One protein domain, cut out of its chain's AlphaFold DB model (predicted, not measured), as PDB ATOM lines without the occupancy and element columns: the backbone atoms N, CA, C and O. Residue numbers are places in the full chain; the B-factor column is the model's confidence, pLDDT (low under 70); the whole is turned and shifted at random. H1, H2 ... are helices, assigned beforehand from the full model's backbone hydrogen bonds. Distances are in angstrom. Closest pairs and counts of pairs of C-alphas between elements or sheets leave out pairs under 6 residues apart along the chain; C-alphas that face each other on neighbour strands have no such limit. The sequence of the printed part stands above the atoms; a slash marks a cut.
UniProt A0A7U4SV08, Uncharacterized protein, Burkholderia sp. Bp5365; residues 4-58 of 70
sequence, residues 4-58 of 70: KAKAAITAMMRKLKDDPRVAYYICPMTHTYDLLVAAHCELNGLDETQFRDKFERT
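What this domain is: This is residues 4 to 58 of the 70 residues of an uncharacterized protein of Burkholderia sp. Bp5365 (UniProt A0A7U4SV08). Two helices, H1 and H3, cross as an X; short H2 makes a corner at H1's end, and H4 packs on H3 residues 37 to 41. The 55 printed residues hold four named helices, H1 to H4 in chain order, and no named strand: all helix. The whole is compact, radius of gyration of the C-alphas 10.4 A, spans 27 by 26 by 19 A.

How they stand to each other: H1, residues 4 to 18, touches H3, residues 31 to 44, at a steep tilt of 64 degrees, closest C-alphas Ile 9 and His 40, 6.4 A. With residues 15 to 17 alone, H1 touches H2, residues 20 to 25, only at the corner; closest C-alphas Leu 16 and Ala 23, 4.9 A. With residues 37 to 41 alone, H3 touches H4, residues 48 to 58, closest C-alphas Cys 41 and Glu 48, 5.9 A, at a steep tilt of 68 degrees, only just short of about perpendicular. H1 and H4 are close but not clearly touching, closest C-alphas Lys 17 and Thr 58, 6.7 A. H2 is apart from H3 and H4. Every O i to N i+4 pair is within hydrogen-bond range in H1, H2 and H3; in H4, 5 of 7.

Where its parts are: H1 spans 20.9 A from C-alpha 4 at (104.315, 115.800, 98.254), H2 8.9 A, H3 20.1 A, and H4 15.4 A to C-alpha 58 at (78.656, 114.890, 97.740).

The domain as a whole: The C-alphas farthest apart, Arg 21 and Gly 45, are 28.0 A apart. The printed part has no cut, its three links are tight, and no printed residue is under 70 in pLDDT.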
ATOM      1  N   LYS A   4     104.888 114.527  97.791       95.50
ATOM      2  CA  LYS A   4     104.315 115.800  98.254       95.50
ATOM      3  C   LYS A   4     103.151 116.262  97.375       95.50
ATOM      4  O   LYS A   4     102.148 116.734  97.901       95.50
ATOM      5  N   ALA A   5     103.269 116.107  96.054       95.25
ATOM      6  CA  ALA A   5     102.200 116.464  95.126       95.25
ATOM      7  C   ALA A   5     100.975 115.553  95.306       95.25
ATOM      8  O   ALA A   5      99.857 116.053  95.400       95.25
ATOM      9  N   LYS A   6     101.191 114.240  95.468       95.75
ATOM     10  CA  LYS A   6     100.122 113.276  95.779       95.75
ATOM     11  C   LYS A   6      99.357 113.665  97.046       95.75
ATOM     12  O   LYS A   6      98.134 113.782  97.022       95.75
ATOM     13  N   ALA A   7     100.086 113.931  98.132       96.75
ATOM     14  CA  ALA A   7      99.496 114.332  99.405       96.75
ATOM     15  C   ALA A   7      98.691 115.638  99.290       96.75
ATOM     16  O   ALA A   7      97.602 115.736  99.856       96.75
ATOM     17  N   ALA A   8      99.194 116.617  98.529       97.00
ATOM     18  CA  ALA A   8      98.504 117.882  98.300       97.00
ATOM     19  C   ALA A   8      97.180 117.693  97.541       97.00
ATOM     20  O   ALA A   8      96.161 118.238  97.962       97.00
ATOM     21  N   ILE A   9      97.168 116.879  96.479       97.31
ATOM     22  CA  ILE A   9      95.949 116.569  95.714       97.31
ATOM     23  C   ILE A   9      94.917 115.896  96.622       97.31
ATOM     24  O   ILE A   9      93.779 116.352  96.709       97.31
ATOM     25  N   THR A  10      95.309 114.856  97.363       96.75
ATOM     26  CA  THR A  10      94.399 114.158  98.285       96.75
ATOM     27  C   THR A  10      93.849 115.088  99.368       96.75
ATOM     28  O   THR A  10      92.658 115.030  99.679       96.75
ATOM     29  N   ALA A  11      94.688 115.961  99.933       97.69
ATOM     30  CA  ALA A  11      94.260 116.933 100.934       97.69
ATOM     31  C   ALA A  11      93.253 117.941 100.356       97.69
ATOM     32  O   ALA A  11      92.236 118.210 100.995       97.69
ATOM     33  N   MET A  12      93.490 118.443  99.140       97.44
ATOM     34  CA  MET A  12      92.572 119.365  98.465       97.44
ATOM     35  C   MET A  12      91.235 118.710  98.118       97.44
ATOM     36  O   MET A  12      90.194 119.302  98.388       97.44
ATOM     37  N   MET A  13      91.236 117.474  97.612       97.00
ATOM     38  CA  MET A  13      89.997 116.739  97.321       97.00
ATOM     39  C   MET A  13      89.172 116.481  98.588       97.00
ATOM     40  O   MET A  13      87.949 116.612  98.576       97.00
ATOM     41  N   ARG A  14      89.833 116.177  99.713       96.88
ATOM     42  CA  ARG A  14      89.158 116.075 101.013       96.88
ATOM     43  C   ARG A  14      88.582 117.423 101.448       96.88
ATOM     44  O   ARG A  14      87.423 117.491 101.837       96.88
ATOM     45  N   LYS A  15      89.365 118.498 101.342       96.69
ATOM     46  CA  LYS A  15      88.937 119.845 101.734       96.69
ATOM     47  C   LYS A  15      87.739 120.331 100.915       96.69
ATOM     48  O   LYS A  15      86.827 120.899 101.497       96.69
ATOM     49  N   LEU A  16      87.713 120.058  99.609       96.56
ATOM     50  CA  LEU A  16      86.568 120.318  98.731       96.56
ATOM     51  C   LEU A  16      85.289 119.634  99.220       96.56
ATOM     52  O   LEU A  16      84.225 120.238  99.218       96.56
ATOM     53  N   LYS A  17      85.392 118.377  99.653       95.62
ATOM     54  CA  LYS A  17      84.244 117.621 100.157       95.62
ATOM     55  C   LYS A  17      83.754 118.130 101.515       95.62
ATOM     56  O   LYS A  17      82.550 118.194 101.751       95.62
ATOM     57  N   ASP A  18      84.687 118.453 102.405       96.69
ATOM     58  CA  ASP A  18      84.387 118.715 103.814       96.69
ATOM     59  C   ASP A  18      84.084 120.197 104.108       96.69
ATOM     60  O   ASP A  18      83.469 120.502 105.129       96.69
ATOM     61  N   ASP A  19      84.508 121.125 103.242       96.12
ATOM     62  CA  ASP A  19      84.364 122.572 103.432       96.12
ATOM     63  C   ASP A  19      83.527 123.212 102.309       96.12
ATOM     64  O   ASP A  19      84.046 123.495 101.220       96.12
ATOM     65  N   PRO A  20      82.239 123.508 102.571       95.25
ATOM     66  CA  PRO A  20      81.335 124.068 101.573       95.25
ATOM     67  C   PRO A  20      81.758 125.425 101.001       95.25
ATOM     68  O   PRO A  20      81.318 125.799  99.914       95.25
ATOM     69  N   ARG A  21      82.609 126.181 101.707       94.62
ATOM     70  CA  ARG A  21      83.117 127.474 101.223       94.62
ATOM     71  C   ARG A  21      84.249 127.281 100.232       94.62
ATOM     72  O   ARG A  21      84.324 127.982  99.229       94.62
ATOM     73  N   VAL A  22      85.118 126.306 100.484       95.31
ATOM     74  CA  VAL A  22      86.161 125.936  99.520       95.31
ATOM     75  C   VAL A  22      85.521 125.360  98.261       95.31
ATOM     76  O   VAL A  22      85.898 125.763  97.162       95.31
ATOM     77  N   ALA A  23      84.508 124.500  98.409       95.75
ATOM     78  CA  ALA A  23      83.722 124.002  97.282       95.75
ATOM     79  C   ALA A  23      83.057 125.135  96.487       95.75
ATOM     80  O   ALA A  23      82.994 125.062  95.265       95.75
ATOM     81  N   TYR A  24      82.592 126.197  97.157       95.06
ATOM     82  CA  TYR A  24      82.027 127.371  96.485       95.06
ATOM     83  C   TYR A  24      83.051 128.054  95.564       95.06
ATOM     84  O   TYR A  24      82.738 128.343  94.410       95.06
ATOM     85  N   TYR A  25      84.284 128.260  96.036       94.88
ATOM     86  CA  TYR A  25      85.344 128.885  95.233       94.88
ATOM     87  C   TYR A  25      85.936 127.971  94.157       94.88
ATOM     88  O   TYR A  25      86.358 128.459  93.112       94.88
ATOM     89  N   ILE A  26      85.993 126.664  94.405       95.25
ATOM     90  CA  ILE A  26      86.569 125.654  93.507       95.25
ATOM     91  C   ILE A  26      85.446 124.686  93.105       95.25
ATOM     92  O   ILE A  26      85.464 123.492  93.402       95.25
ATOM     93  N   CYS A  27      84.407 125.239  92.480       92.81
ATOM     94  CA  CYS A  27      83.241 124.479  92.041       92.81
ATOM     95  C   CYS A  27      83.493 123.792  90.682       92.81
ATOM     96  O   CYS A  27      84.473 124.132  90.006       92.81
ATOM     97  N   PRO A  28      82.598 122.886  90.233       94.00
ATOM     98  CA  PRO A  28      82.748 122.164  88.964       94.00
ATOM     99  C   PRO A  28      82.903 123.024  87.705       94.00
ATOM    100  O   PRO A  28      83.357 122.533  86.682       94.00
ATOM    101  N   MET A  29      82.561 124.313  87.768       92.81
ATOM    102  CA  MET A  29      82.734 125.250  86.651       92.81
ATOM    103  C   MET A  29      84.142 125.865  86.581       92.81
ATOM    104  O   MET A  29      84.423 126.655  85.683       92.81
ATOM    105  N   THR A  30      85.021 125.570  87.543       96.25
ATOM    106  CA  THR A  30      86.363 126.161  87.615       96.25
ATOM    107  C   THR A  30      87.418 125.251  86.998       96.25
ATOM    108  O   THR A  30      87.459 124.051  87.261       96.25
ATOM    109  N   HIS A  31      88.370 125.839  86.269       97.38
ATOM    110  CA  HIS A  31      89.486 125.075  85.704       97.38
ATOM    111  C   HIS A  31      90.355 124.409  86.788       97.38
ATOM    112  O   HIS A  31      90.898 123.326  86.590       97.38
ATOM    113  N   THR A  32      90.464 125.024  87.972       97.19
ATOM    114  CA  THR A  32      91.166 124.430  89.119       97.19
ATOM    115  C   THR A  32      90.520 123.122  89.567       97.19
ATOM    116  O   THR A  32      91.243 122.172  89.864       97.19
ATOM    117  N   TYR A  33      89.186 123.056  89.602       97.44
ATOM    118  CA  TYR A  33      88.474 121.819  89.905       97.44
ATOM    119  C   TYR A  33      88.784 120.739  88.867       97.44
ATOM    120  O   TYR A  33      89.133 119.623  89.246       97.44
ATOM    121  N   ASP A  34      88.754 121.085  87.576       97.19
ATOM    122  CA  ASP A  34      89.048 120.127  86.508       97.19
ATOM    123  C   ASP A  34      90.437 119.505  86.638       97.19
ATOM    124  O   ASP A  34      90.578 118.285  86.578       97.19
ATOM    125  N   LEU A  35      91.452 120.336  86.885       97.56
ATOM    126  CA  LEU A  35      92.825 119.872  87.079       97.56
ATOM    127  C   LEU A  35      92.966 118.989  88.324       97.56
ATOM    128  O   LEU A  35      93.693 117.996  88.296       97.56
ATOM    129  N   LEU A  36      92.281 119.333  89.419       97.19
ATOM    130  CA  LEU A  36      92.309 118.545  90.652       97.19
ATOM    131  C   LEU A  36      91.650 117.180  90.466       97.19
ATOM    132  O   LEU A  36      92.207 116.178  90.917       97.19
ATOM    133  N   VAL A  37      90.501 117.128  89.792       97.69
ATOM    134  CA  VAL A  37      89.803 115.876  89.495       97.69
ATOM    135  C   VAL A  37      90.637 114.995  88.575       97.69
ATOM    136  O   VAL A  37      90.833 113.826  88.904       97.69
ATOM    137  N   ALA A  38      91.175 115.545  87.483       97.75
ATOM    138  CA  ALA A  38      92.021 114.800  86.556       97.75
ATOM    139  C   ALA A  38      93.252 114.222  87.270       97.75
ATOM    140  O   ALA A  38      93.491 113.016  87.234       97.75
ATOM    141  N   ALA A  39      93.972 115.051  88.035       97.88
ATOM    142  CA  ALA A  39      95.143 114.604  88.787       97.88
ATOM    143  C   ALA A  39      94.789 113.569  89.873       97.88
ATOM    144  O   ALA A  39      95.559 112.642  90.130       97.88
ATOM    145  N   HIS A  40      93.625 113.700  90.518       97.81
ATOM    146  CA  HIS A  40      93.140 112.718  91.485       97.81
ATOM    147  C   HIS A  40      92.785 111.384  90.820       97.81
ATOM    148  O   HIS A  40      93.109 110.327  91.366       97.81
ATOM    149  N   CYS A  41      92.143 111.417  89.654       97.75
ATOM    150  CA  CYS A  41      91.771 110.219  88.913       97.75
ATOM    151  C   CYS A  41      93.004 109.505  88.351       97.75
ATOM    152  O   CYS A  41      93.121 108.296  88.540       97.75
ATOM    153  N   GLU A  42      93.968 110.241  87.789       97.25
ATOM    154  CA  GLU A  42      95.264 109.704  87.347       97.25
ATOM    155  C   GLU A  42      95.996 108.996  88.498       97.25
ATOM    156  O   GLU A  42      96.484 107.876  88.346       97.25
ATOM    157  N   LEU A  43      96.021 109.613  89.684       96.69
ATOM    158  CA  LEU A  43      96.694 109.071  90.867       96.69
ATOM    159  C   LEU A  43      96.091 107.750  91.358       96.69
ATOM    160  O   LEU A  43      96.819 106.918  91.899       96.69
ATOM    161  N   ASN A  44      94.779 107.571  91.198       96.06
ATOM    162  CA  ASN A  44      94.035 106.426  91.729       96.06
ATOM    163  C   ASN A  44      93.578 105.430  90.648       96.06
ATOM    164  O   ASN A  44      92.945 104.432  90.987       96.06
ATOM    165  N   GLY A  45      93.877 105.682  89.369       96.75
ATOM    166  CA  GLY A  45      93.409 104.858  88.250       96.75
ATOM    167  C   GLY A  45      91.884 104.851  88.098       96.75
ATOM    168  O   GLY A  45      91.300 103.799  87.843       96.75
ATOM    169  N   LEU A  46      91.234 105.997  88.313       97.56
ATOM    170  CA  LEU A  46      89.775 106.142  88.239       97.56
ATOM    171  C   LEU A  46      89.337 106.713  86.888       97.56
ATOM    172  O   LEU A  46      90.067 107.478  86.263       97.56
ATOM    173  N   ASP A  47      88.113 106.388  86.477       98.00
ATOM    174  CA  ASP A  47      87.448 107.075  85.369       98.00
ATOM    175  C   ASP A  47      86.941 108.450  85.828       98.00
ATOM    176  O   ASP A  47      86.183 108.549  86.798       98.00
ATOM    177  N   GLU A  48      87.349 109.508  85.126       96.81
ATOM    178  CA  GLU A  48      87.009 110.884  85.496       96.81
ATOM    179  C   GLU A  48      85.504 111.152  85.457       96.81
ATOM    180  O   GLU A  48      84.980 111.806  86.358       96.81
ATOM    181  N   THR A  49      84.797 110.632  84.452       96.56
ATOM    182  CA  THR A  49      83.361 110.893  84.271       96.56
ATOM    183  C   THR A  49      82.567 110.279  85.420       96.56
ATOM    184  O   THR A  49      81.806 110.963  86.105       96.56
ATOM    185  N   GLN A  50      82.810 108.998  85.709       97.12
ATOM    186  CA  GLN A  50      82.165 108.295  86.815       97.12
ATOM    187  C   GLN A  50      82.535 108.881  88.178       97.12
ATOM    188  O   GLN A  50      81.713 108.868  89.102       97.12
ATOM    189  N   PHE A  51      83.776 109.350  88.337       97.06
ATOM    190  CA  PHE A  51      84.205 109.994  89.567       97.06
ATOM    191  C   PHE A  51      83.466 111.315  89.779       97.06
ATOM    192  O   PHE A  51      82.895 111.499  90.854       97.06
ATOM    193  N   ARG A  52      83.413 112.192  88.766       96.25
ATOM    194  CA  ARG A  52      82.693 113.477  88.816       96.25
ATOM    195  C   ARG A  52      81.234 113.278  89.197       96.25
ATOM    196  O   ARG A  52      80.789 113.836  90.199       96.25
ATOM    197  N   ASP A  53      80.544 112.376  88.503       95.88
ATOM    198  CA  ASP A  53      79.132 112.069  88.756       95.88
ATOM    199  C   ASP A  53      78.847 111.686  90.211       95.88
ATOM    200  O   ASP A  53      77.783 112.002  90.749       95.88
ATOM    201  N   LYS A  54      79.777 110.977  90.859       96.38
ATOM    202  CA  LYS A  54      79.648 110.562  92.260       96.38
ATOM    203  C   LYS A  54      80.099 111.653  93.220       96.38
ATOM    204  O   LYS A  54      79.426 111.888  94.219       96.38
ATOM    205  N   PHE A  55      81.234 112.287  92.947       96.31
ATOM    206  CA  PHE A  55      81.870 113.246  93.842       96.31
ATOM    207  C   PHE A  55      81.064 114.540  93.940       96.31
ATOM    208  O   PHE A  55      80.806 115.007  95.048       96.31
ATOM    209  N   GLU A  56      80.572 115.064  92.819       95.62
ATOM    210  CA  GLU A  56      79.809 116.319  92.776       95.62
ATOM    211  C   GLU A  56      78.502 116.230  93.561       95.62
ATOM    212  O   GLU A  56      78.119 117.181  94.236       95.62
ATOM    213  N   ARG A  57      77.874 115.048  93.598       95.69
ATOM    214  CA  ARG A  57      76.691 114.786  94.439       95.69
ATOM    215  C   ARG A  57      76.980 114.864  95.937       95.69
ATOM    216  O   ARG A  57      76.048 114.968  96.729       95.69
ATOM    217  N   THR A  58      78.246 114.760  96.336       95.12
ATOM    218  CA  THR A  58      78.656 114.890  97.740       95.12
ATOM    219  C   THR A  58      79.011 116.320  98.124       95.12
ATOM    220  O   THR A  58      79.088 116.611  99.318       95.12
TER     221      THR A  58